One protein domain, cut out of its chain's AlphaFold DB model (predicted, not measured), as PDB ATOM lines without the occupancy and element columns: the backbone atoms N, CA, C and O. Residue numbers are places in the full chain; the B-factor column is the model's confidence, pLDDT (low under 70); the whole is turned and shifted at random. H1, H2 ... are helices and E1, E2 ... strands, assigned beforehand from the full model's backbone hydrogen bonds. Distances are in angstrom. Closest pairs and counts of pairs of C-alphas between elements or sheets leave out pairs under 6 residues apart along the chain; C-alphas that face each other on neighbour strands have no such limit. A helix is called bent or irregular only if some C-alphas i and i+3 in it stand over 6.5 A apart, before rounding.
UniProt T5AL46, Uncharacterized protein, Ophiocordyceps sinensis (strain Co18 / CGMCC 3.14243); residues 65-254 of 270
ATOM      1  N   ALA A  65      25.086  -8.399  16.668       78.12
ATOM      2  CA  ALA A  65      24.186  -7.269  16.393       78.12
ATOM      3  C   ALA A  65      22.702  -7.700  16.351       78.12
ATOM      4  O   ALA A  65      21.789  -6.900  16.587       78.12
ATOM      5  N   GLY A  66      22.469  -8.985  16.083       87.25
ATOM      6  CA  GLY A  66      21.167  -9.633  16.066       87.25
ATOM      7  C   GLY A  66      21.294 -11.155  16.130       87.25
ATOM      8  O   GLY A  66      22.392 -11.709  16.061       87.25
ATOM      9  N   THR A  67      20.172 -11.841  16.320       92.62
ATOM     10  CA  THR A  67      20.103 -13.306  16.325       92.62
ATOM     11  C   THR A  67      18.679 -13.778  16.040       92.62
ATOM     12  O   THR A  67      17.737 -12.981  16.049       92.62
ATOM     13  N   VAL A  68      18.519 -15.082  15.833       93.56
ATOM     14  CA  VAL A  68      17.216 -15.749  15.880       93.56
ATOM     15  C   VAL A  68      17.140 -16.637  17.115       93.56
ATOM     16  O   VAL A  68      18.100 -17.331  17.451       93.56
ATOM     17  N   ARG A  69      15.998 -16.606  17.800       91.94
ATOM     18  CA  ARG A  69      15.721 -17.432  18.975       91.94
ATOM     19  C   ARG A  69      14.603 -18.414  18.668       91.94
ATOM     20  O   ARG A  69      13.619 -18.036  18.045       91.94
ATOM     21  N   ASP A  70      14.737 -19.638  19.158       93.06
ATOM     22  CA  ASP A  70      13.690 -20.649  19.058       93.06
ATOM     23  C   ASP A  70      12.447 -20.230  19.850       93.06
ATOM     24  O   ASP A  70      12.535 -19.861  21.027       93.06
ATOM     25  N   LYS A  71      11.283 -20.313  19.204       93.38
ATOM     26  CA  LYS A  71       9.995 -20.331  19.899       93.38
ATOM     27  C   LYS A  71       9.786 -21.695  20.562       93.38
ATOM     28  O   LYS A  71      10.522 -22.647  20.313       93.38
ATOM     29  N   GLY A  72       8.758 -21.806  21.403       92.62
ATOM     30  CA  GLY A  72       8.369 -23.101  21.974       92.62
ATOM     31  C   GLY A  72       7.908 -24.092  20.899       92.62
ATOM     32  O   GLY A  72       8.368 -25.233  20.874       92.62
ATOM     33  N   SER A  73       7.070 -23.618  19.974       94.94
ATOM     34  CA  SER A  73       6.499 -24.397  18.872       94.94
ATOM     35  C   SER A  73       6.384 -23.561  17.594       94.94
ATOM     36  O   SER A  73       6.395 -22.331  17.662       94.94
ATOM     37  N   ASN A  74       6.261 -24.233  16.447       94.50
ATOM     38  CA  ASN A  74       5.930 -23.618  15.158       94.50
ATOM     39  C   ASN A  74       4.434 -23.230  15.078       94.50
ATOM     40  O   ASN A  74       3.657 -23.505  15.999       94.50
ATOM     41  N   HIS A  75       4.004 -22.645  13.954       93.25
ATOM     42  CA  HIS A  75       2.599 -22.250  13.745       93.25
ATOM     43  C   HIS A  75       1.585 -23.414  13.810       93.25
ATOM     44  O   HIS A  75       0.411 -23.186  14.089       93.25
ATOM     45  N   ASN A  76       2.038 -24.655  13.594       93.62
ATOM     46  CA  ASN A  76       1.230 -25.876  13.682       93.62
ATOM     47  C   ASN A  76       1.256 -26.524  15.080       93.62
ATOM     48  O   ASN A  76       0.711 -27.610  15.267       93.62
ATOM     49  N   GLY A  77       1.901 -25.893  16.068       93.81
ATOM     50  CA  GLY A  77       2.017 -26.406  17.434       93.81
ATOM     51  C   GLY A  77       3.110 -27.463  17.640       93.81
ATOM     52  O   GLY A  77       3.291 -27.924  18.766       93.81
ATOM     53  N   VAL A  78       3.883 -27.806  16.605       95.25
ATOM     54  CA  VAL A  78       5.005 -28.752  16.693       95.25
ATOM     55  C   VAL A  78       6.149 -28.115  17.486       95.25
ATOM     56  O   VAL A  78       6.587 -27.019  17.120       95.25
ATOM     57  N   PRO A  79       6.665 -28.763  18.547       96.12
ATOM     58  CA  PRO A  79       7.776 -28.219  19.319       96.12
ATOM     59  C   PRO A  79       9.027 -28.013  18.460       96.12
ATOM     60  O   PRO A  79       9.500 -28.937  17.797       96.12
ATOM     61  N   VAL A  80       9.629 -26.821  18.521       93.19
ATOM     62  CA  VAL A  80      10.822 -26.478  17.714       93.19
ATOM     63  C   VAL A  80      11.990 -27.427  18.007       93.19
ATOM     64  O   VAL A  80      12.744 -27.807  17.111       93.19
ATOM     65  N   LYS A  81      12.096 -27.875  19.262       91.25
ATOM     66  CA  LYS A  81      13.085 -28.866  19.694       91.25
ATOM     67  C   LYS A  81      12.966 -30.186  18.924       91.25
ATOM     68  O   LYS A  81      13.989 -30.751  18.561       91.25
ATOM     69  N   GLU A  82      11.751 -30.661  18.652       92.12
ATOM     70  CA  GLU A  82      11.537 -31.911  17.910       92.12
ATOM     71  C   GLU A  82      11.958 -31.780  16.442       92.12
ATOM     72  O   GLU A  82      12.476 -32.730  15.860       92.12
ATOM     73  N   ILE A  83      11.795 -30.592  15.852       92.94
ATOM     74  CA  ILE A  83      12.243 -30.312  14.482       92.94
ATOM     75  C   ILE A  83      13.773 -30.404  14.400       92.94
ATOM     76  O   ILE A  83      14.303 -31.090  13.527       92.94
ATOM     77  N   PHE A  84      14.490 -29.789  15.350       90.38
ATOM     78  CA  PHE A  84      15.951 -29.914  15.425       90.38
ATOM     79  C   PHE A  84      16.419 -31.339  15.707       90.38
ATOM     80  O   PHE A  84      17.435 -31.752  15.154       90.38
ATOM     81  N   GLN A  85      15.685 -32.092  16.531       90.94
ATOM     82  CA  GLN A  85      16.001 -33.494  16.798       90.94
ATOM     83  C   GLN A  85      15.929 -34.329  15.523       90.94
ATOM     84  O   GLN A  85      16.894 -35.022  15.224       90.94
ATOM     85  N   ARG A  86      14.855 -34.195  14.736       92.56
ATOM     86  CA  ARG A  86      14.723 -34.891  13.446       92.56
ATOM     87  C   ARG A  86      15.814 -34.479  12.466       92.56
ATOM     88  O   ARG A  86      16.418 -35.336  11.839       92.56
ATOM     89  N   PHE A  87      16.115 -33.182  12.379       94.00
ATOM     90  CA  PHE A  87      17.234 -32.703  11.565       94.00
ATOM     91  C   PHE A  87      18.563 -33.346  11.990       94.00
ATOM     92  O   PHE A  87      19.341 -33.772  11.142       94.00
ATOM     93  N   ALA A  88      18.824 -33.448  13.296       92.06
ATOM     94  CA  ALA A  88      20.029 -34.090  13.803       92.06
ATOM     95  C   ALA A  88      20.065 -35.592  13.502       92.06
ATOM     96  O   ALA A  88      21.125 -36.087  13.127       92.06
ATOM     97  N   ASP A  89      18.938 -36.293  13.631       90.69
ATOM     98  CA  ASP A  89      18.831 -37.721  13.318       90.69
ATOM     99  C   ASP A  89      19.153 -37.975  11.826       90.69
ATOM    100  O   ASP A  89      19.988 -38.824  11.511       90.69
ATOM    101  N   GLU A  90      18.587 -37.174  10.913       92.31
ATOM    102  CA  GLU A  90      18.866 -37.245   9.467       92.31
ATOM    103  C   GLU A  90      20.344 -36.958   9.155       92.31
ATOM    104  O   GLU A  90      21.009 -37.723   8.456       92.31
ATOM    105  N   MET A  91      20.905 -35.882   9.714       92.50
ATOM    106  CA  MET A  91      22.305 -35.517   9.467       92.50
ATOM    107  C   MET A  91      23.288 -36.531  10.040       92.50
ATOM    108  O   MET A  91      24.320 -36.787   9.422       92.50
ATOM    109  N   VAL A  92      22.991 -37.132  11.193       90.81
ATOM    110  CA  VAL A  92      23.837 -38.200  11.729       90.81
ATOM    111  C   VAL A  92      23.785 -39.428  10.827       90.81
ATOM    112  O   VAL A  92      24.843 -39.976  10.539       90.81
ATOM    113  N   GLY A  93      22.614 -39.808  10.310       88.69
ATOM    114  CA  GLY A  93      22.505 -40.919   9.361       88.69
ATOM    115  C   GLY A  93      23.235 -40.688   8.041       88.69
ATOM    116  O   GLY A  93      23.788 -41.634   7.481       88.69
ATOM    117  N   CYS A  94      23.300 -39.441   7.569       87.88
ATOM    118  CA  CYS A  94      24.057 -39.094   6.368       87.88
ATOM    119  C   CYS A  94      25.577 -39.064   6.599       87.88
ATOM    120  O   CYS A  94      26.330 -39.543   5.756       87.88
ATOM    121  N   ILE A  95      26.036 -38.485   7.712       89.06
ATOM    122  CA  ILE A  95      27.468 -38.222   7.956       89.06
ATOM    123  C   ILE A  95      28.164 -39.416   8.632       89.06
ATOM    124  O   ILE A  95      29.336 -39.676   8.365       89.06
ATOM    125  N   TRP A  96      27.454 -40.122   9.515       88.44
ATOM    126  CA  TRP A  96      27.955 -41.223  10.347       88.44
ATOM    127  C   TRP A  96      26.965 -42.401  10.333       88.44
ATOM    128  O   TRP A  96      26.325 -42.693  11.351       88.44
ATOM    129  N   PRO A  97      26.794 -43.090   9.190       84.12
ATOM    130  CA  PRO A  97      25.801 -44.158   9.042       84.12
ATOM    131  C   PRO A  97      25.975 -45.305  10.054       84.12
ATOM    132  O   PRO A  97      25.004 -45.965  10.427       84.12
ATOM    133  N   GLU A  98      27.192 -45.531  10.549       82.12
ATOM    134  CA  GLU A  98      27.509 -46.510  11.588       82.12
ATOM    135  C   GLU A  98      26.835 -46.216  12.941       82.12
ATOM    136  O   GLU A  98      26.505 -47.147  13.680       82.12
ATOM    137  N   GLU A  99      26.570 -44.947  13.258       78.19
ATOM    138  CA  GLU A  99      25.948 -44.530  14.521       78.19
ATOM    139  C   GLU A  99      24.454 -44.898  14.569       78.19
ATOM    140  O   GLU A  99      23.917 -45.204  15.641       78.19
ATOM    141  N   CYS A 100      23.785 -44.954  13.410       66.06
ATOM    142  CA  CYS A 100      22.371 -45.323  13.291       66.06
ATOM    143  C   CYS A 100      22.091 -46.790  13.639       66.06
ATOM    144  O   CYS A 100      20.980 -47.125  14.051       66.06
ATOM    145  N   LEU A 101      23.096 -47.666  13.541       61.94
ATOM    146  CA  LEU A 101      22.961 -49.090  13.865       61.94
ATOM    147  C   LEU A 101      22.761 -49.341  15.368       61.94
ATOM    148  O   LEU A 101      22.294 -50.407  15.765       61.94
ATOM    149  N   SER A 102      23.103 -48.363  16.211       62.66
ATOM    150  CA  SER A 102      23.052 -48.492  17.669       62.66
ATOM    151  C   SER A 102      21.664 -48.245  18.277       62.66
ATOM    152  O   SER A 102      21.445 -48.569  19.447       62.66
ATOM    153  N   GLY A 103      20.734 -47.643  17.521       62.75
ATOM    154  CA  GLY A 103      19.390 -47.269  17.990       62.75
ATOM    155  C   GLY A 103      19.359 -46.256  19.148       62.75
ATOM    156  O   GLY A 103      18.288 -45.974  19.683       62.75
ATOM    157  N   LYS A 104      20.513 -45.712  19.564       70.94
ATOM    158  CA  LYS A 104      20.646 -44.754  20.670       70.94
ATOM    159  C   LYS A 104      21.158 -43.415  20.149       70.94
ATOM    160  O   LYS A 104      22.024 -43.362  19.283       70.94
ATOM    161  N   ARG A 105      20.674 -42.313  20.738       74.94
ATOM    162  CA  ARG A 105      21.190 -40.966  20.441       74.94
ATOM    163  C   ARG A 105      22.641 -40.841  20.895       74.94
ATOM    164  O   ARG A 105      22.924 -40.689  22.085       74.94
ATOM    165  N   SER A 106      23.545 -40.891  19.927       80.50
ATOM    166  CA  SER A 106      24.981 -40.739  20.130       80.50
ATOM    167  C   SER A 106      25.385 -39.300  20.467       80.50
ATOM    168  O   SER A 106      24.604 -38.348  20.354       80.50
ATOM    169  N   SER A 107      26.648 -39.119  20.858       83.94
ATOM    170  CA  SER A 107      27.252 -37.793  21.040       83.94
ATOM    171  C   SER A 107      27.205 -36.949  19.757       83.94
ATOM    172  O   SER A 107      27.102 -35.725  19.843       83.94
ATOM    173  N   LYS A 108      27.183 -37.582  18.573       86.75
ATOM    174  CA  LYS A 108      27.103 -36.904  17.271       86.75
ATOM    175  C   LYS A 108      25.786 -36.148  17.068       86.75
ATOM    176  O   LYS A 108      25.814 -35.028  16.561       86.75
ATOM    177  N   HIS A 109      24.666 -36.669  17.575       88.19
ATOM    178  CA  HIS A 109      23.375 -35.967  17.550       88.19
ATOM    179  C   HIS A 109      23.457 -34.642  18.314       88.19
ATOM    180  O   HIS A 109      23.094 -33.585  17.804       88.19
ATOM    181  N   ARG A 110      24.024 -34.685  19.526       85.25
ATOM    182  CA  ARG A 110      24.214 -33.491  20.363       85.25
ATOM    183  C   ARG A 110      25.188 -32.510  19.724       85.25
ATOM    184  O   ARG A 110      25.026 -31.305  19.879       85.25
ATOM    185  N   THR A 111      26.187 -33.011  19.002       88.56
ATOM    186  CA  THR A 111      27.101 -32.186  18.210       88.56
ATOM    187  C   THR A 111      26.356 -31.414  17.122       88.56
ATOM    188  O   THR A 111      26.526 -30.196  17.050       88.56
ATOM    189  N   VAL A 112      25.511 -32.079  16.325       91.19
ATOM    190  CA  VAL A 112      24.706 -31.419  15.283       91.19
ATOM    191  C   VAL A 112      23.773 -30.375  15.898       91.19
ATOM    192  O   VAL A 112      23.785 -29.218  15.477       91.19
ATOM    193  N   GLU A 113      23.027 -30.742  16.942       90.00
ATOM    194  CA  GLU A 113      22.109 -29.826  17.627       90.00
ATOM    195  C   GLU A 113      22.832 -28.629  18.236       90.00
ATOM    196  O   GLU A 113      22.429 -27.481  18.046       90.00
ATOM    197  N   SER A 114      23.927 -28.872  18.956       88.56
ATOM    198  CA  SER A 114      24.703 -27.811  19.588       88.56
ATOM    199  C   SER A 114      25.302 -26.872  18.547       88.56
ATOM    200  O   SER A 114      25.303 -25.662  18.756       88.56
ATOM    201  N   PHE A 115      25.766 -27.388  17.409       91.56
ATOM    202  CA  PHE A 115      26.295 -26.553  16.338       91.56
ATOM    203  C   PHE A 115      25.208 -25.699  15.679       91.56
ATOM    204  O   PHE A 115      25.376 -24.482  15.547       91.56
ATOM    205  N   ALA A 116      24.074 -26.314  15.331       92.44
ATOM    206  CA  ALA A 116      22.932 -25.641  14.714       92.44
ATOM    207  C   ALA A 116      22.346 -24.548  15.623       92.44
ATOM    208  O   ALA A 116      21.950 -23.480  15.159       92.44
ATOM    209  N   THR A 117      22.341 -24.790  16.936       91.81
ATOM    210  CA  THR A 117      21.818 -23.849  17.937       91.81
ATOM    211  C   THR A 117      22.852 -22.853  18.468       91.81
ATOM    212  O   THR A 117      22.505 -22.003  19.286       91.81
ATOM    213  N   SER A 118      24.104 -22.902  17.999       90.88
ATOM    214  CA  SER A 118      25.159 -22.023  18.512       90.88
ATOM    215  C   SER A 118      24.946 -20.546  18.147       90.88
ATOM    216  O   SER A 118      24.483 -20.249  17.040       90.88
ATOM    217  N   PRO A 119      25.311 -19.593  19.033       90.94
ATOM    218  CA  PRO A 119      25.103 -18.171  18.770       90.94
ATOM    219  C   PRO A 119      25.715 -17.678  17.446       90.94
ATOM    220  O   PRO A 119      25.035 -16.922  16.750       90.94
ATOM    221  N   PRO A 120      26.927 -18.111  17.030       89.31
ATOM    222  CA  PRO A 120      27.479 -17.722  15.732       89.31
ATOM    223  C   PRO A 120      26.682 -18.265  14.542       89.31
ATOM    224  O   PRO A 120      26.429 -17.513  13.604       89.31
ATOM    225  N   THR A 121      26.202 -19.512  14.600       92.75
ATOM    226  CA  THR A 121      25.325 -20.074  13.556       92.75
ATOM    227  C   THR A 121      24.018 -19.290  13.445       92.75
ATOM    228  O   THR A 121      23.581 -18.948  12.346       92.75
ATOM    229  N   ARG A 122      23.406 -18.931  14.582       94.12
ATOM    230  CA  ARG A 122      22.173 -18.125  14.599       94.12
ATOM    231  C   ARG A 122      22.388 -16.702  14.099       94.12
ATOM    232  O   ARG A 122      21.520 -16.164  13.417       94.12
ATOM    233  N   LEU A 123      23.536 -16.098  14.401       91.56
ATOM    234  CA  LEU A 123      23.919 -14.799  13.849       91.56
ATOM    235  C   LEU A 123      24.118 -14.867  12.333       91.56
ATOM    236  O   LEU A 123      23.620 -13.993  11.628       91.56
ATOM    237  N   ALA A 124      24.818 -15.886  11.831       91.88
ATOM    238  CA  ALA A 124      25.027 -16.071  10.397       91.88
ATOM    239  C   ALA A 124      23.682 -16.194   9.667       91.88
ATOM    240  O   ALA A 124      23.457 -15.536   8.651       91.88
ATOM    241  N   PHE A 125      22.746 -16.970  10.223       95.81
ATOM    242  CA  PHE A 125      21.403 -17.087   9.656       95.81
ATOM    243  C   PHE A 125      20.630 -15.763   9.706       95.81
ATOM    244  O   PHE A 125      20.024 -15.363   8.716       95.81
ATOM    245  N   TRP A 126      20.700 -15.035  10.823       94.31
ATOM    246  CA  TRP A 126      20.088 -13.711  10.930       94.31
ATOM    247  C   TRP A 126      20.640 -12.734   9.875       94.31
ATOM    248  O   TRP A 126      19.868 -12.019   9.237       94.31
ATOM    249  N   ARG A 127      21.956 -12.740   9.618       90.69
ATOM    250  CA  ARG A 127      22.585 -11.929   8.558       90.69
ATOM    251  C   ARG A 127      22.119 -12.324   7.163       90.69
ATOM    252  O   ARG A 127      21.852 -11.447   6.347       90.69
ATOM    253  N   PHE A 128      21.984 -13.623   6.903       92.50
ATOM    254  CA  PHE A 128      21.390 -14.116   5.663       92.50
ATOM    255  C   PHE A 128      19.971 -13.560   5.472       92.50
ATOM    256  O   PHE A 128      19.657 -13.029   4.406       92.50
ATOM    257  N   GLN A 129      19.137 -13.592   6.517       92.50
ATOM    258  CA  GLN A 129      17.784 -13.031   6.462       92.50
ATOM    259  C   GLN A 129      17.780 -11.519   6.219       92.50
ATOM    260  O   GLN A 129      16.982 -11.046   5.412       92.50
ATOM    261  N   GLU A 130      18.641 -10.758   6.900       89.38
ATOM    262  CA  GLU A 130      18.755  -9.311   6.677       89.38
ATOM    263  C   GLU A 130      19.181  -9.002   5.243       89.38
ATOM    264  O   GLU A 130      18.515  -8.214   4.578       89.38
ATOM    265  N   SER A 131      20.189  -9.708   4.726       88.06
ATOM    266  CA  SER A 131      20.630  -9.582   3.333       88.06
ATOM    267  C   SER A 131      19.481  -9.850   2.353       88.06
ATOM    268  O   SER A 131      19.227  -9.058   1.443       88.06
ATOM    269  N   CYS A 132      18.707 -10.922   2.572       89.19
ATOM    270  CA  CYS A 132      17.519 -11.200   1.767       89.19
ATOM    271  C   CYS A 132      16.462 -10.090   1.873       89.19
ATOM    272  O   CYS A 132      15.876  -9.717   0.859       89.19
ATOM    273  N   ARG A 133      16.214  -9.535   3.067       88.69
ATOM    274  CA  ARG A 133      15.235  -8.450   3.274       88.69
ATOM    275  C   ARG A 133      15.656  -7.157   2.581       88.69
ATOM    276  O   ARG A 133      14.831  -6.562   1.891       88.69
ATOM    277  N   GLU A 134      16.914  -6.751   2.725       86.94
ATOM    278  CA  GLU A 134      17.481  -5.549   2.096       86.94
ATOM    279  C   GLU A 134      17.381  -5.608   0.567       86.94
ATOM    280  O   GLU A 134      17.058  -4.616  -0.084       86.94
ATOM    281  N   GLN A 135      17.571  -6.798  -0.003       83.31
ATOM    282  CA  GLN A 135      17.485  -7.046  -1.444       83.31
ATOM    283  C   GLN A 135      16.071  -7.406  -1.922       83.31
ATOM    284  O   GLN A 135      15.882  -7.719  -3.098       83.31
ATOM    285  N   GLN A 136      15.080  -7.386  -1.023       84.94
ATOM    286  CA  GLN A 136      13.691  -7.784  -1.283       84.94
ATOM    287  C   GLN A 136      13.559  -9.201  -1.875       84.94
ATOM    288  O   GLN A 136      12.610  -9.513  -2.597       84.94
ATOM    289  N   LEU A 137      14.499 -10.085  -1.540       84.75
ATOM    290  CA  LEU A 137      14.492 -11.481  -1.947       84.75
ATOM    291  C   LEU A 137      13.473 -12.252  -1.108       84.75
ATOM    292  O   LEU A 137      13.592 -12.370   0.111       84.75
ATOM    293  N   LYS A 138      12.481 -12.828  -1.784       86.06
ATOM    294  CA  LYS A 138      11.523 -13.777  -1.203       86.06
ATOM    295  C   LYS A 138      11.586 -15.082  -1.993       86.06
ATOM    296  O   LYS A 138      10.687 -15.347  -2.794       86.06
ATOM    297  N   PRO A 139      12.679 -15.854  -1.861       85.50
ATOM    298  CA  PRO A 139      12.836 -17.070  -2.639       85.50
ATOM    299  C   PRO A 139      11.724 -18.063  -2.292       85.50
ATOM    300  O   PRO A 139      11.317 -18.184  -1.138       85.50
ATOM    301  N   SER A 140      11.213 -18.771  -3.297       89.94
ATOM    302  CA  SER A 140      10.354 -19.930  -3.059       89.94
ATOM    303  C   SER A 140      11.184 -21.098  -2.523       89.94
ATOM    304  O   SER A 140      12.409 -21.105  -2.628       89.94
ATOM    305  N   GLU A 141      10.523 -22.124  -1.991       90.44
ATOM    306  CA  GLU A 141      11.211 -23.334  -1.522       90.44
ATOM    307  C   GLU A 141      12.002 -24.012  -2.637       90.44
ATOM    308  O   GLU A 141      13.177 -24.317  -2.466       90.44
ATOM    309  N   ASN A 142      11.405 -24.125  -3.823       89.62
ATOM    310  CA  ASN A 142      12.080 -24.649  -5.005       89.62
ATOM    311  C   ASN A 142      13.295 -23.782  -5.395       89.62
ATOM    312  O   ASN A 142      14.343 -24.309  -5.754       89.62
ATOM    313  N   ALA A 143      13.193 -22.452  -5.286       89.12
ATOM    314  CA  ALA A 143      14.327 -21.565  -5.552       89.12
ATOM    315  C   ALA A 143      15.464 -21.758  -4.533       89.12
ATOM    316  O   ALA A 143      16.623 -21.808  -4.937       89.12
ATOM    317  N   MET A 144      15.141 -21.919  -3.245       91.94
ATOM    318  CA  MET A 144      16.130 -22.236  -2.209       91.94
ATOM    319  C   MET A 144      16.780 -23.598  -2.436       91.94
ATOM    320  O   MET A 144      18.001 -23.684  -2.419       91.94
ATOM    321  N   GLN A 145      15.994 -24.641  -2.711       90.06
ATOM    322  CA  GLN A 145      16.510 -25.982  -2.995       90.06
ATOM    323  C   GLN A 145      17.437 -25.974  -4.215       90.06
ATOM    324  O   GLN A 145      18.556 -26.471  -4.137       90.06
ATOM    325  N   LYS A 146      17.021 -25.349  -5.324       89.31
ATOM    326  CA  LYS A 146      17.861 -25.205  -6.523       89.31
ATOM    327  C   LYS A 146      19.146 -24.440  -6.240       89.31
ATOM    328  O   LYS A 146      20.199 -24.841  -6.724       89.31
ATOM    329  N   MET A 147      19.062 -23.360  -5.465       90.81
ATOM    330  CA  MET A 147      20.227 -22.573  -5.073       90.81
ATOM    331  C   MET A 147      21.201 -23.419  -4.248       90.81
ATOM    332  O   MET A 147      22.379 -23.490  -4.592       90.81
ATOM    333  N   VAL A 148      20.708 -24.136  -3.237       88.38
ATOM    334  CA  VAL A 148      21.531 -25.022  -2.407       88.38
ATOM    335  C   VAL A 148      22.194 -26.106  -3.259       88.38
ATOM    336  O   VAL A 148      23.408 -26.265  -3.194       88.38
ATOM    337  N   VAL A 149      21.438 -26.781  -4.131       88.31
ATOM    338  CA  VAL A 149      21.979 -27.792  -5.058       88.31
ATOM    339  C   VAL A 149      23.045 -27.198  -5.982       88.31
ATOM    340  O   VAL A 149      24.062 -27.839  -6.228       88.31
ATOM    341  N   SER A 150      22.849 -25.969  -6.467       87.31
ATOM    342  CA  SER A 150      23.837 -25.296  -7.319       87.31
ATOM    343  C   SER A 150      25.117 -24.901  -6.579       87.31
ATOM    344  O   SER A 150      26.172 -24.836  -7.205       87.31
ATOM    345  N   LEU A 151      25.041 -24.677  -5.262       83.94
ATOM    346  CA  LEU A 151      26.190 -24.364  -4.413       83.94
ATOM    347  C   LEU A 151      26.993 -25.606  -4.020       83.94
ATOM    348  O   LEU A 151      28.194 -25.491  -3.788       83.94
ATOM    349  N   LEU A 152      26.368 -26.786  -3.955       84.62
ATOM    350  CA  LEU A 152      27.022 -28.008  -3.476       84.62
ATOM    351  C   LEU A 152      28.367 -28.303  -4.159       84.62
ATOM    352  O   LEU A 152      29.323 -28.534  -3.424       84.62
ATOM    353  N   PRO A 153      28.520 -28.250  -5.500       83.56
ATOM    354  CA  PRO A 153      29.815 -28.517  -6.127       83.56
ATOM    355  C   PRO A 153      30.913 -27.558  -5.654       83.56
ATOM    356  O   PRO A 153      32.045 -27.980  -5.418       83.56
ATOM    357  N   GLU A 154      30.575 -26.279  -5.476       80.56
ATOM    358  CA  GLU A 154      31.496 -25.254  -4.985       80.56
ATOM    359  C   GLU A 154      31.868 -25.514  -3.524       80.56
ATOM    360  O   GLU A 154      33.050 -25.525  -3.189       80.56
ATOM    361  N   LEU A 155      30.892 -25.848  -2.675       79.56
ATOM    362  CA  LEU A 155      31.143 -26.215  -1.281       79.56
ATOM    363  C   LEU A 155      31.996 -27.487  -1.172       79.56
ATOM    364  O   LEU A 155      32.955 -27.538  -0.410       79.56
ATOM    365  N   GLN A 156      31.712 -28.514  -1.967       79.38
ATOM    366  CA  GLN A 156      32.437 -29.785  -1.926       79.38
ATOM    367  C   GLN A 156      33.881 -29.651  -2.449       79.38
ATOM    368  O   GLN A 156      34.791 -30.292  -1.915       79.38
ATOM    369  N   GLN A 157      34.125 -28.820  -3.471       73.31
ATOM    370  CA  GLN A 157      35.453 -28.657  -4.083       73.31
ATOM    371  C   GLN A 157      36.289 -27.558  -3.423       73.31
ATOM    372  O   GLN A 157      37.471 -27.759  -3.135       73.31
ATOM    373  N   GLN A 158      35.671 -26.408  -3.180       65.81
ATOM    374  CA  GLN A 158      36.289 -25.166  -2.743       65.81
ATOM    375  C   GLN A 158      35.619 -24.690  -1.456       65.81
ATOM    376  O   GLN A 158      35.133 -23.567  -1.382       65.81
ATOM    377  N   MET A 159      35.611 -25.526  -0.407       64.81
ATOM    378  CA  MET A 159      35.301 -25.012   0.928       64.81
ATOM    379  C   MET A 159      36.256 -23.842   1.194       64.81
ATOM    380  O   MET A 159      37.469 -24.085   1.270       64.81
ATOM    381  N   PRO A 160      35.747 -22.613   1.359       55.22
ATOM    382  CA  PRO A 160      36.558 -21.414   1.472       55.22
ATOM    383  C   PRO A 160      37.734 -21.615   2.426       55.22
ATOM    384  O   PRO A 160      37.573 -22.060   3.572       55.22
ATOM    385  N   VAL A 161      38.947 -21.294   1.978       54.91
ATOM    386  CA  VAL A 161      39.995 -20.940   2.935       54.91
ATOM    387  C   VAL A 161      39.534 -19.605   3.500       54.91
ATOM    388  O   VAL A 161      39.474 -18.619   2.770       54.91
ATOM    389  N   ALA A 162      39.118 -19.621   4.768       54.72
ATOM    390  CA  ALA A 162      38.455 -18.519   5.464       54.72
ATOM    391  C   ALA A 162      39.083 -17.145   5.184       54.72
ATOM    392  O   ALA A 162      38.384 -16.146   5.133       54.72
ATOM    393  N   GLU A 163      40.391 -17.084   4.960       54.34
ATOM    394  CA  GLU A 163      41.124 -15.846   4.744       54.34
ATOM    395  C   GLU A 163      40.770 -15.087   3.456       54.34
ATOM    396  O   GLU A 163      40.559 -13.877   3.532       54.34
ATOM    397  N   SER A 164      40.666 -15.740   2.288       55.88
ATOM    398  CA  SER A 164      40.436 -14.989   1.039       55.88
ATOM    399  C   SER A 164      38.991 -14.514   0.909       55.88
ATOM    400  O   SER A 164      38.762 -13.424   0.399       55.88
ATOM    401  N   LEU A 165      38.022 -15.294   1.397       58.78
ATOM    402  CA  LEU A 165      36.599 -14.979   1.259       58.78
ATOM    403  C   LEU A 165      36.072 -14.063   2.367       58.78
ATOM    404  O   LEU A 165      35.312 -13.149   2.058       58.78
ATOM    405  N   VAL A 166      36.562 -14.181   3.612       61.69
ATOM    406  CA  VAL A 166      36.250 -13.195   4.669       61.69
ATOM    407  C   VAL A 166      36.692 -11.790   4.247       61.69
ATOM    408  O   VAL A 166      36.009 -10.823   4.568       61.69
ATOM    409  N   HIS A 167      37.798 -11.669   3.505       61.66
ATOM    410  CA  HIS A 167      38.285 -10.395   2.966       61.66
ATOM    411  C   HIS A 167      37.698 -10.015   1.592       61.66
ATOM    412  O   HIS A 167      37.842  -8.865   1.194       61.66
ATOM    413  N   GLN A 168      37.038 -10.926   0.867       57.62
ATOM    414  CA  GLN A 168      36.343 -10.608  -0.393       57.62
ATOM    415  C   GLN A 168      34.881 -10.203  -0.163       57.62
ATOM    416  O   GLN A 168      34.412  -9.254  -0.779       57.62
ATOM    417  N   GLU A 169      34.158 -10.840   0.766       54.22
ATOM    418  CA  GLU A 169      32.781 -10.441   1.127       54.22
ATOM    419  C   GLU A 169      32.706  -9.067   1.821       54.22
ATOM    420  O   GLU A 169      31.660  -8.404   1.838       54.22
ATOM    421  N   ALA A 170      33.847  -8.676   2.381       50.69
ATOM    422  CA  ALA A 170      34.204  -7.419   3.013       50.69
ATOM    423  C   ALA A 170      34.273  -6.199   2.098       50.69
ATOM    424  O   ALA A 170      34.161  -5.078   2.595       50.69
ATOM    425  N   GLU A 171      34.528  -6.407   0.805       46.56
ATOM    426  CA  GLU A 171      34.463  -5.360  -0.207       46.56
ATOM    427  C   GLU A 171      33.099  -5.468  -0.887       46.56
ATOM    428  O   GLU A 171      32.956  -6.131  -1.917       46.56
ATOM    429  N   PRO A 172      32.041  -4.871  -0.306       48.81
ATOM    430  CA  PRO A 172      30.802  -4.734  -1.028       48.81
ATOM    431  C   PRO A 172      31.096  -3.841  -2.226       48.81
ATOM    432  O   PRO A 172      31.318  -2.637  -2.096       48.81
ATOM    433  N   ASP A 173      31.061  -4.428  -3.413       47.59
ATOM    434  CA  ASP A 173      30.812  -3.663  -4.619       47.59
ATOM    435  C   ASP A 173      29.370  -3.143  -4.486       47.59
ATOM    436  O   ASP A 173      28.412  -3.792  -4.908       47.59
ATOM    437  N   CYS A 174      29.198  -2.002  -3.800       46.00
ATOM    438  CA  CYS A 174      27.910  -1.372  -3.464       46.00
ATOM    439  C   CYS A 174      27.036  -1.077  -4.698       46.00
ATOM    440  O   CYS A 174      25.900  -0.630  -4.569       46.00
ATOM    441  N   SER A 175      27.580  -1.299  -5.894       48.69
ATOM    442  CA  SER A 175      26.940  -1.130  -7.190       48.69
ATOM    443  C   SER A 175      26.180  -2.370  -7.684       48.69
ATOM    444  O   SER A 175      25.365  -2.248  -8.600       48.69
ATOM    445  N   LYS A 176      26.409  -3.560  -7.106       53.62
ATOM    446  CA  LYS A 176      25.813  -4.819  -7.581       53.62
ATOM    447  C   LYS A 176      24.790  -5.361  -6.594       53.62
ATOM    448  O   LYS A 176      25.077  -5.584  -5.421       53.62
ATOM    449  N   GLN A 177      23.592  -5.632  -7.103       56.38
ATOM    450  CA  GLN A 177      22.581  -6.396  -6.384       56.38
ATOM    451  C   GLN A 177      23.157  -7.787  -6.088       56.38
ATOM    452  O   GLN A 177      23.373  -8.577  -7.011       56.38
ATOM    453  N   ARG A 178      23.456  -8.060  -4.811       63.47
ATOM    454  CA  ARG A 178      23.890  -9.389  -4.371       63.47
ATOM    455  C   ARG A 178      22.802 -10.400  -4.731       63.47
ATOM    456  O   ARG A 178      21.605 -10.120  -4.661       63.47
ATOM    457  N   ARG A 179      23.223 -11.569  -5.192       79.06
ATOM    458  CA  ARG A 179      22.338 -12.684  -5.518       79.06
ATOM    459  C   ARG A 179      22.020 -13.453  -4.239       79.06
ATOM    460  O   ARG A 179      22.767 -13.430  -3.262       79.06
ATOM    461  N   LEU A 180      20.928 -14.217  -4.272       84.81
ATOM    462  CA  LEU A 180      20.599 -15.177  -3.212       84.81
ATOM    463  C   LEU A 180      21.779 -16.117  -2.911       84.81
ATOM    464  O   LEU A 180      22.044 -16.422  -1.752       84.81
ATOM    465  N   GLN A 181      22.496 -16.521  -3.962       85.62
ATOM    466  CA  GLN A 181      23.699 -17.345  -3.883       85.62
ATOM    467  C   GLN A 181      24.806 -16.679  -3.054       85.62
ATOM    468  O   GLN A 181      25.385 -17.337  -2.200       85.62
ATOM    469  N   ASP A 182      25.042 -15.376  -3.231       83.00
ATOM    470  CA  ASP A 182      26.068 -14.635  -2.483       83.00
ATOM    471  C   ASP A 182      25.712 -14.562  -0.992       83.00
ATOM    472  O   ASP A 182      26.563 -14.729  -0.123       83.00
ATOM    473  N   SER A 183      24.427 -14.359  -0.680       86.25
ATOM    474  CA  SER A 183      23.947 -14.349   0.710       86.25
ATOM    475  C   SER A 183      24.090 -15.723   1.367       86.25
ATOM    476  O   SER A 183      24.482 -15.823   2.529       86.25
ATOM    477  N   ALA A 184      23.763 -16.785   0.628       89.75
ATOM    478  CA  ALA A 184      23.911 -18.157   1.094       89.75
ATOM    479  C   ALA A 184      25.386 -18.537   1.284       89.75
ATOM    480  O   ALA A 184      25.719 -19.177   2.280       89.75
ATOM    481  N   MET A 185      26.275 -18.094   0.391       86.06
ATOM    482  CA  MET A 185      27.715 -18.292   0.552       86.06
ATOM    483  C   MET A 185      28.231 -17.605   1.819       86.06
ATOM    484  O   MET A 185      28.906 -18.256   2.612       86.06
ATOM    485  N   GLY A 186      27.814 -16.361   2.087       84.19
ATOM    486  CA  GLY A 186      28.194 -15.654   3.315       84.19
ATOM    487  C   GLY A 186      27.761 -16.370   4.592       84.19
ATOM    488  O   GLY A 186      28.529 -16.453   5.550       84.19
ATOM    489  N   PHE A 187      26.571 -16.984   4.594       90.75
ATOM    490  CA  PHE A 187      26.167 -17.876   5.684       90.75
ATOM    491  C   PHE A 187      27.143 -19.049   5.845       90.75
ATOM    492  O   PHE A 187      27.620 -19.308   6.949       90.75
ATOM    493  N   VAL A 188      27.447 -19.757   4.755       89.19
ATOM    494  CA  VAL A 188      28.318 -20.939   4.793       89.19
ATOM    495  C   VAL A 188      29.735 -20.574   5.244       89.19
ATOM    496  O   VAL A 188      30.317 -21.297   6.054       89.19
ATOM    497  N   VAL A 189      30.270 -19.442   4.783       82.94
ATOM    498  CA  VAL A 189      31.579 -18.912   5.188       82.94
ATOM    499  C   VAL A 189      31.599 -18.613   6.686       82.94
ATOM    500  O   VAL A 189      32.462 -19.150   7.382       82.94
ATOM    501  N   ASP A 190      30.654 -17.816   7.200       84.06
ATOM    502  CA  ASP A 190      30.596 -17.446   8.626       84.06
ATOM    503  C   ASP A 190      30.497 -18.704   9.523       84.06
ATOM    504  O   ASP A 190      31.162 -18.798  10.561       84.06
ATOM    505  N   VAL A 191      29.708 -19.701   9.107       88.75
ATOM    506  CA  VAL A 191      29.502 -20.951   9.857       88.75
ATOM    507  C   VAL A 191      30.717 -21.888   9.783       88.75
ATOM    508  O   VAL A 191      31.101 -22.471  10.799       88.75
ATOM    509  N   GLU A 192      31.374 -22.023   8.630       85.38
ATOM    510  CA  GLU A 192      32.590 -22.842   8.495       85.38
ATOM    511  C   GLU A 192      33.775 -22.229   9.251       85.38
ATOM    512  O   GLU A 192      34.546 -22.941   9.900       85.38
ATOM    513  N   VAL A 193      33.905 -20.901   9.206       80.75
ATOM    514  CA  VAL A 193      34.854 -20.135  10.021       80.75
ATOM    515  C   VAL A 193      34.662 -20.450  11.498       80.75
ATOM    516  O   VAL A 193      35.619 -20.781  12.207       80.75
ATOM    517  N   TRP A 194      33.412 -20.374  11.955       84.25
ATOM    518  CA  TRP A 194      33.065 -20.692  13.327       84.25
ATOM    519  C   TRP A 194      33.457 -22.127  13.674       84.25
ATOM    520  O   TRP A 194      34.155 -22.346  14.666       84.25
ATOM    521  N   ARG A 195      33.105 -23.091  12.819       86.88
ATOM    522  CA  ARG A 195      33.441 -24.502  13.013       86.88
ATOM    523  C   ARG A 195      34.942 -24.727  13.196       86.88
ATOM    524  O   ARG A 195      35.353 -25.351  14.169       86.88
ATOM    525  N   ARG A 196      35.762 -24.182  12.288       79.69
ATOM    526  CA  ARG A 196      37.230 -24.316  12.323       79.69
ATOM    527  C   ARG A 196      37.855 -23.659  13.545       79.69
ATOM    528  O   ARG A 196      38.836 -24.170  14.066       79.69
ATOM    529  N   SER A 197      37.280 -22.558  14.030       74.62
ATOM    530  CA  SER A 197      37.788 -21.885  15.233       74.62
ATOM    531  C   SER A 197      37.705 -22.741  16.502       74.62
ATOM    532  O   SER A 197      38.411 -22.468  17.473       74.62
ATOM    533  N   GLN A 198      36.829 -23.752  16.500       74.75
ATOM    534  CA  GLN A 198      36.606 -24.652  17.628       74.75
ATOM    535  C   GLN A 198      37.367 -25.976  17.508       74.75
ATOM    536  O   GLN A 198      37.416 -26.724  18.491       74.75
ATOM    537  N   ASP A 199      37.969 -26.249  16.344       62.16
ATOM    538  CA  ASP A 199      38.706 -27.482  16.079       62.16
ATOM    539  C   ASP A 199      39.842 -27.654  17.102       62.16
ATOM    540  O   ASP A 199      40.647 -26.746  17.333       62.16
ATOM    541  N   GLY A 200      39.843 -28.788  17.801       53.75
ATOM    542  CA  GLY A 200      40.816 -29.112  18.849       53.75
ATOM    543  C   GLY A 200      40.716 -28.327  20.169       53.75
ATOM    544  O   GLY A 200      41.512 -28.601  21.065       53.75
ATOM    545  N   ARG A 201      39.773 -27.382  20.339       55.62
ATOM    546  CA  ARG A 201      39.667 -26.582  21.582       55.62
ATOM    547  C   ARG A 201      38.566 -27.040  22.540       55.62
ATOM    548  O   ARG A 201      38.839 -27.171  23.729       55.62
ATOM    549  N   PHE A 202      37.339 -27.272  22.060       63.25
ATOM    550  CA  PHE A 202      36.189 -27.517  22.958       63.25
ATOM    551  C   PHE A 202      35.141 -28.510  22.445       63.25
ATOM    552  O   PHE A 202      34.461 -29.139  23.257       63.25
ATOM    553  N   ARG A 203      34.966 -28.649  21.124       67.88
ATOM    554  CA  ARG A 203      33.978 -29.559  20.523       67.88
ATOM    555  C   ARG A 203      34.531 -30.176  19.244       67.88
ATOM    556  O   ARG A 203      35.109 -29.478  18.420       67.88
ATOM    557  N   ASP A 204      34.314 -31.477  19.079       71.12
ATOM    558  CA  ASP A 204      34.619 -32.184  17.836       71.12
ATOM    559  C   ASP A 204      33.490 -31.954  16.820       71.12
ATOM    560  O   ASP A 204      32.454 -32.624  16.841       71.12
ATOM    561  N   TRP A 205      33.683 -30.957  15.956       83.69
ATOM    562  CA  TRP A 205      32.791 -30.614  14.846       83.69
ATOM    563  C   TRP A 205      33.414 -30.992  13.507       83.69
ATOM    564  O   TRP A 205      33.533 -30.177  12.589       83.69
ATOM    565  N   THR A 206      33.870 -32.232  13.403       79.56
ATOM    566  CA  THR A 206      34.524 -32.727  12.191       79.56
ATOM    567  C   THR A 206      33.558 -32.980  11.028       79.56
ATOM    568  O   THR A 206      34.014 -32.900   9.898       79.56
ATOM    569  N   PHE A 207      32.245 -33.157  11.264       85.06
ATOM    570  CA  PHE A 207      31.170 -33.322  10.250       85.06
ATOM    571  C   PHE A 207      31.601 -34.074   8.972       85.06
ATOM    572  O   PHE A 207      31.403 -33.586   7.861       85.06
ATOM    573  N   GLY A 208      32.211 -35.251   9.136       84.94
ATOM    574  CA  GLY A 208      32.635 -36.095   8.018       84.94
ATOM    575  C   GLY A 208      33.788 -35.514   7.192       84.94
ATOM    576  O   GLY A 208      34.595 -34.706   7.665       84.94
ATOM    577  N   GLN A 209      33.910 -35.969   5.944       85.19
ATOM    578  CA  GLN A 209      34.920 -35.451   5.026       85.19
ATOM    579  C   GLN A 209      34.433 -34.143   4.386       85.19
ATOM    580  O   GLN A 209      33.476 -33.497   4.818       85.19
ATOM    581  N   ARG A 210      35.170 -33.656   3.386       84.12
ATOM    582  CA  ARG A 210      34.870 -32.360   2.766       84.12
ATOM    583  C   ARG A 210      33.493 -32.341   2.097       84.12
ATOM    584  O   ARG A 210      32.836 -31.306   2.162       84.12
ATOM    585  N   ALA A 211      33.088 -33.444   1.472       84.19
ATOM    586  CA  ALA A 211      31.841 -33.502   0.726       84.19
ATOM    587  C   ALA A 211      30.623 -33.484   1.662       84.19
ATOM    588  O   ALA A 211      29.752 -32.628   1.518       84.19
ATOM    589  N   GLU A 212      30.643 -34.341   2.683       88.62
ATOM    590  CA  GLU A 212      29.613 -34.460   3.717       88.62
ATOM    591  C   GLU A 212      29.467 -33.149   4.491       88.62
ATOM    592  O   GLU A 212      28.361 -32.708   4.790       88.62
ATOM    593  N   ARG A 213      30.582 -32.458   4.752       89.19
ATOM    594  CA  ARG A 213      30.548 -31.135   5.378       89.19
ATOM    595  C   ARG A 213      29.865 -30.083   4.502       89.19
ATOM    596  O   ARG A 213      29.118 -29.261   5.027       89.19
ATOM    597  N   GLY A 214      30.123 -30.082   3.193       88.56
ATOM    598  CA  GLY A 214      29.445 -29.182   2.257       88.56
ATOM    599  C   GLY A 214      27.933 -29.420   2.245       88.56
ATOM    600  O   GLY A 214      27.159 -28.470   2.353       88.56
ATOM    601  N   GLU A 215      27.527 -30.689   2.212       90.12
ATOM    602  CA  GLU A 215      26.123 -31.111   2.299       90.12
ATOM    603  C   GLU A 215      25.477 -30.720   3.629       90.12
ATOM    604  O   GLU A 215      24.379 -30.168   3.639       90.12
ATOM    605  N   PHE A 216      26.180 -30.912   4.746       93.00
ATOM    606  CA  PHE A 216      25.709 -30.523   6.069       93.00
ATOM    607  C   PHE A 216      25.435 -29.018   6.177       93.00
ATOM    608  O   PHE A 216      24.386 -28.613   6.674       93.00
ATOM    609  N   LEU A 217      26.355 -28.170   5.705       92.94
ATOM    610  CA  LEU A 217      26.197 -26.710   5.770       92.94
ATOM    611  C   LEU A 217      25.045 -26.225   4.878       92.94
ATOM    612  O   LEU A 217      24.264 -25.359   5.281       92.94
ATOM    613  N   ALA A 218      24.909 -26.829   3.698       92.38
ATOM    614  CA  ALA A 218      23.781 -26.640   2.795       92.38
ATOM    615  C   ALA A 218      22.441 -27.030   3.448       92.38
ATOM    616  O   ALA A 218      21.491 -26.240   3.451       92.38
ATOM    617  N   ALA A 219      22.376 -28.223   4.042       94.94
ATOM    618  CA  ALA A 219      21.197 -28.732   4.733       94.94
ATOM    619  C   ALA A 219      20.841 -27.880   5.957       94.94
ATOM    620  O   ALA A 219      19.668 -27.603   6.192       94.94
ATOM    621  N   LEU A 220      21.840 -27.401   6.701       96.38
ATOM    622  CA  LEU A 220      21.648 -26.517   7.845       96.38
ATOM    623  C   LEU A 220      21.010 -25.185   7.433       96.38
ATOM    624  O   LEU A 220      20.040 -24.763   8.064       96.38
ATOM    625  N   LEU A 221      21.507 -24.541   6.370       96.19
ATOM    626  CA  LEU A 221      20.899 -23.315   5.844       96.19
ATOM    627  C   LEU A 221      19.444 -23.554   5.432       96.19
ATOM    628  O   LEU A 221      18.560 -22.781   5.802       96.19
ATOM    629  N   LEU A 222      19.197 -24.628   4.677       95.25
ATOM    630  CA  LEU A 222      17.860 -24.967   4.203       95.25
ATOM    631  C   LEU A 222      16.906 -25.249   5.370       95.25
ATOM    632  O   LEU A 222      15.793 -24.727   5.377       95.25
ATOM    633  N   ASN A 223      17.350 -26.011   6.371       96.00
ATOM    634  CA  ASN A 223      16.566 -26.322   7.559       96.00
ATOM    635  C   ASN A 223      16.210 -25.051   8.339       96.00
ATOM    636  O   ASN A 223      15.038 -24.813   8.615       96.00
ATOM    637  N   LEU A 224      17.185 -24.183   8.629       96.94
ATOM    638  CA  LEU A 224      16.922 -22.910   9.308       96.94
ATOM    639  C   LEU A 224      15.961 -22.028   8.498       96.94
ATOM    640  O   LEU A 224      15.038 -21.437   9.053       96.94
ATOM    641  N   TRP A 225      16.121 -21.971   7.177       96.06
ATOM    642  CA  TRP A 225      15.219 -21.207   6.319       96.06
ATOM    643  C   TRP A 225      13.780 -21.747   6.328       96.06
ATOM    644  O   TRP A 225      12.833 -20.966   6.427       96.06
ATOM    645  N   LEU A 226      13.599 -23.069   6.264       94.88
ATOM    646  CA  LEU A 226      12.281 -23.704   6.362       94.88
ATOM    647  C   LEU A 226      11.643 -23.453   7.731       94.88
ATOM    648  O   LEU A 226      10.481 -23.063   7.804       94.88
ATOM    649  N   MET A 227      12.417 -23.601   8.805       95.75
ATOM    650  CA  MET A 227      11.961 -23.344  10.169       95.75
ATOM    651  C   MET A 227      11.500 -21.896  10.365       95.75
ATOM    652  O   MET A 227      10.476 -21.657  11.002       95.75
ATOM    653  N   ASP A 228      12.205 -20.924   9.788       95.06
ATOM    654  CA  ASP A 228      11.785 -19.519   9.815       95.06
ATOM    655  C   ASP A 228      10.434 -19.309   9.118       95.06
ATOM    656  O   ASP A 228       9.550 -18.645   9.657       95.06
ATOM    657  N   ARG A 229      10.234 -19.933   7.950       93.69
ATOM    658  CA  ARG A 229       8.954 -19.876   7.224       93.69
ATOM    659  C   ARG A 229       7.805 -20.548   7.963       93.69
ATOM    660  O   ARG A 229       6.661 -20.138   7.797       93.69
ATOM    661  N   GLU A 230       8.119 -21.554   8.767       94.75
ATOM    662  CA  GLU A 230       7.197 -22.252   9.662       94.75
ATOM    663  C   GLU A 230       6.929 -21.478  10.970       94.75
ATOM    664  O   GLU A 230       6.208 -21.979  11.835       94.75
ATOM    665  N   ASP A 231       7.470 -20.264  11.121       94.94
ATOM    666  CA  ASP A 231       7.346 -19.416  12.311       94.94
ATOM    667  C   ASP A 231       8.004 -20.016  13.571       94.94
ATOM    668  O   ASP A 231       7.576 -19.787  14.700       94.94
ATOM    669  N   CYS A 232       9.085 -20.785  13.397       96.00
ATOM    670  CA  CYS A 232       9.823 -21.388  14.513       96.00
ATOM    671  C   CYS A 232      10.695 -20.385  15.280       96.00
ATOM    672  O   CYS A 232      11.191 -20.720  16.359       96.00
ATOM    673  N   PHE A 233      10.928 -19.185  14.734       96.06
ATOM    674  CA  PHE A 233      11.908 -18.242  15.266       96.06
ATOM    675  C   PHE A 233      11.333 -16.871  15.610       96.06
ATOM    676  O   PHE A 233      10.430 -16.352  14.961       96.06
ATOM    677  N   GLU A 234      11.933 -16.248  16.621       93.88
ATOM    678  CA  GLU A 234      11.817 -14.826  16.924       93.88
ATOM    679  C   GLU A 234      13.137 -14.119  16.602       93.88
ATOM    680  O   GLU A 234      14.192 -14.457  17.148       93.88
ATOM    681  N   ALA A 235      13.087 -13.112  15.729       92.44
ATOM    682  CA  ALA A 235      14.248 -12.282  15.431       92.44
ATOM    683  C   ALA A 235      14.486 -11.267  16.560       92.44
ATOM    684  O   ALA A 235      13.601 -10.483  16.901       92.44
ATOM    685  N   GLN A 236      15.705 -11.231  17.096       91.62
ATOM    686  CA  GLN A 236      16.137 -10.237  18.080       91.62
ATOM    687  C   GLN A 236      17.164  -9.305  17.430       91.62
ATOM    688  O   GLN A 236      18.166  -9.764  16.886       91.62
ATOM    689  N   ARG A 237      16.913  -7.993  17.475       90.31
ATOM    690  CA  ARG A 237      17.797  -6.939  16.943       90.31
ATOM    691  C   ARG A 237      18.348  -6.091  18.084       90.31
ATOM    692  O   ARG A 237      17.696  -5.975  19.118       90.31
ATOM    693  N   GLY A 238      19.500  -5.454  17.874       85.69
ATOM    694  CA  GLY A 238      20.063  -4.510  18.845       85.69
ATOM    695  C   GLY A 238      20.451  -5.190  20.157       85.69
ATOM    696  O   GLY A 238      20.218  -4.649  21.234       85.69
ATOM    697  N   ILE A 239      20.984  -6.408  20.057       86.69
ATOM    698  CA  ILE A 239      21.424  -7.195  21.207       86.69
ATOM    699  C   ILE A 239      22.579  -6.451  21.872       86.69
ATOM    700  O   ILE A 239      23.628  -6.228  21.272       86.69
ATOM    701  N   ASP A 240      22.378  -6.054  23.124       86.00
ATOM    702  CA  ASP A 240      23.440  -5.455  23.913       86.00
ATOM    703  C   ASP A 240      24.418  -6.525  24.424       86.00
ATOM    704  O   ASP A 240      24.173  -7.738  24.392       86.00
ATOM    705  N   ARG A 241      25.552  -6.069  24.958       82.44
ATOM    706  CA  ARG A 241      26.585  -6.963  25.482       82.44
ATOM    707  C   ARG A 241      26.064  -7.905  26.572       82.44
ATOM    708  O   ARG A 241      26.539  -9.030  26.680       82.44
ATOM    709  N   ARG A 242      25.101  -7.470  27.394       84.94
ATOM    710  CA  ARG A 242      24.525  -8.312  28.452       84.94
ATOM    711  C   ARG A 242      23.707  -9.447  27.842       84.94
ATOM    712  O   ARG A 242      23.877 -10.589  28.255       84.94
ATOM    713  N   ARG A 243      22.841  -9.151  26.876       87.56
ATOM    714  CA  ARG A 243      22.030 -10.163  26.201       87.56
ATOM    715  C   ARG A 243      22.905 -11.113  25.385       87.56
ATOM    716  O   ARG A 243      22.641 -12.309  25.380       87.56
ATOM    717  N   CYS A 244      23.985 -10.618  24.781       86.19
ATOM    718  CA  CYS A 244      25.013 -11.461  24.169       86.19
ATOM    719  C   CYS A 244      25.616 -12.439  25.195       86.19
ATOM    720  O   CYS A 244      25.658 -13.644  24.947       86.19
ATOM    721  N   ASP A 245      26.009 -11.948  26.379       86.62
ATOM    722  CA  ASP A 245      26.511 -12.798  27.467       86.62
ATOM    723  C   ASP A 245      25.462 -13.853  27.883       86.62
ATOM    724  O   ASP A 245      25.821 -15.011  28.087       86.62
ATOM    725  N   GLU A 246      24.178 -13.492  27.969       88.50
ATOM    726  CA  GLU A 246      23.075 -14.413  28.292       88.50
ATOM    727  C   GLU A 246      22.884 -15.496  27.223       88.50
ATOM    728  O   GLU A 246      22.836 -16.667  27.578       88.50
ATOM    729  N   LEU A 247      22.864 -15.149  25.932       89.12
ATOM    730  CA  LEU A 247      22.743 -16.116  24.831       89.12
ATOM    731  C   LEU A 247      23.882 -17.140  24.838       89.12
ATOM    732  O   LEU A 247      23.660 -18.337  24.658       89.12
ATOM    733  N   TRP A 248      25.106 -16.680  25.105       88.75
ATOM    734  CA  TRP A 248      26.242 -17.577  25.285       88.75
ATOM    735  C   TRP A 248      26.079 -18.466  26.519       88.75
ATOM    736  O   TRP A 248      26.407 -19.645  26.443       88.75
ATOM    737  N   GLN A 249      25.579 -17.948  27.648       88.81
ATOM    738  CA  GLN A 249      25.319 -18.790  28.824       88.81
ATOM    739  C   GLN A 249      24.193 -19.796  28.580       88.81
ATOM    740  O   GLN A 249      24.319 -20.930  29.020       88.81
ATOM    741  N   GLU A 250      23.117 -19.405  27.897       89.06
ATOM    742  CA  GLU A 250      21.995 -20.280  27.546       89.06
ATOM    743  C   GLU A 250      22.491 -21.438  26.674       89.06
ATOM    744  O   GLU A 250      22.232 -22.597  26.987       89.06
ATOM    745  N   TRP A 251      23.281 -21.146  25.638       88.69
ATOM    746  CA  TRP A 251      23.829 -22.177  24.760       88.69
ATOM    747  C   TRP A 251      24.885 -23.058  25.442       88.69
ATOM    748  O   TRP A 251      24.858 -24.276  25.297       88.69
ATOM    749  N   LEU A 252      25.807 -22.468  26.211       86.56
ATOM    750  CA  LEU A 252      26.831 -23.231  26.931       86.56
ATOM    751  C   LEU A 252      26.233 -24.033  28.090       86.56
ATOM    752  O   LEU A 252      26.726 -25.107  28.414       86.56
ATOM    753  N   GLY A 253      25.218 -23.494  28.764       77.50
ATOM    754  CA  GLY A 253      24.459 -24.156  29.825       77.50
ATOM    755  C   GLY A 253      23.475 -25.195  29.294       77.50
ATOM    756  O   GLY A 253      23.116 -26.105  30.035       77.50
ATOM    757  N   GLY A 254      23.090 -25.085  28.018       69.31
ATOM    758  CA  GLY A 254      22.446 -26.134  27.246       69.31
ATOM    759  C   GLY A 254      23.348 -27.359  27.232       69.31
ATOM    760  O   GLY A 254      24.414 -27.371  26.620       69.31
TER     761      GLY A 254
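AT A GLANCE: This is residues 65 to 254 of the 270 residues of an uncharacterized protein of Ophiocordyceps sinensis (strain Co18 / CGMCC 3.14243) (UniProt T5AL46). The longest helix, H8, runs through the middle, with H1 on one side and H5 on the other, both running against it in a loosely bent row; a second layer, made of the side-by-side pair H4 and H7 together with H3, crosses this row steeply. A small antiparallel sheet of two strands, E1 and E2, packs with E1 on H4 near the last residues of H8, H9 lies at the rim near the first residue of H4, the short H2 sits off the last end of H1, and in the long link between H6 and H7 residues 170 to 176 stick out. The printed part has 190 residues, with two named strands and nine named helices in the order E1 H1 H2 H3 H4 H5 H6 H7 H8 E2 H9. The class is mostly helix. The whole is compact, with a radius of gyration of the C-alphas of 16.4 A and spans of 53 by 36 by 36 A.

IN THESE COORDINATES: E1, residues 66 to 70, begins with C-alpha 66 at (21.167, -9.633, 16.066) and is 13.6 A long from first to last C-alpha; E2, residues 233 to 237, is 12.9 A long. H4 is residues 119 to 134, 22.3 A, and H7 is residues 180 to 197, 26.1 A. H8, residues 210 to 229, runs 29.1 A from C-alpha 210 at (34.870, -32.360, 2.766) to C-alpha 229 at (8.954, -19.876, 7.224). H1 is residues 80 to 95, 22.6 A, and H5 is residues 141 to 157, 25.0 A. H5 is irregular, but only just: C-alphas 150 and 153 are 6.9 A apart, and it has a kink of 30 degrees near residue 151. H3 is residues 107 to 116, 14.4 A; H2, residues 97 to 100, and H6, residues 162 to 166, are short. H9, residues 241 to 253, is 17.9 A long and ends with C-alpha 253 at (24.459, -24.156, 29.825).

HOW THE PARTS SIT: E1 and E2 are antiparallel neighbours at 157 degrees, with N 67 and O 236 at 2.9 A and N 234 and O 69 at 2.8 A, both within hydrogen-bond range. The closest C-alphas of E1 and H4 are those of Thr 67 and Leu 123, 4.8 A apart. H4 touches H7 at a shallow tilt of 15 degrees, opposite ways, closest at Ala 124 and Phe 187, whose C-alphas are 5.2 A apart. H7 is the hub, touching H4, H5, H6 and H8. With residues 184 to 192 alone it touches residues 217 to 221 of H8, at a steep tilt of 61 degrees, closest at the C-alphas of Val 188 and Leu 217, 6.2 A. H8 touches H5 at a shallow tilt of 21 degrees, opposite ways, closest at the C-alphas of Gln 156 and Ala 211, 4.6 A. H8 also touches H1 at a shallow tilt of 19 degrees, opposite ways, closest at the C-alphas of Ile 95 and Glu 212, 6.1 A. H1 touches H3 at a steep tilt of 60 degrees, closest at the C-alphas of Ala 88 and His 109, 5.4 A. H1 and H2 touch only at the corner, closest at the C-alphas of Gly 93 and Cys 100, 5.9 A. H6 touches H7, closest at the C-alphas of Ala 162 and Val 193, 6.0 A. H9 and H4 only just touch, with 3 pairs of C-alphas within 8 A, the closest those of Pro 119 and Trp 248, 6.6 A. H1 and H5 are apart. Every O i to N i+4 pair is within hydrogen-bond range in H1, H3, H4, H6, H7, H8 and H9; in H5 it is 11 of 13, and H2 is too short for such a pair.

THE WHOLE: The two C-alphas farthest apart are those of Ser 102 and Ser 175, 53.6 A. The printed part has no cut. The links H6 to H7, 13 residues, and H7 to H8, 12 residues, are long. The mean pLDDT of the printed part is 83.4, and it is under 70 in residues 100 to 103, 158 to 178, 199 to 203 and 254.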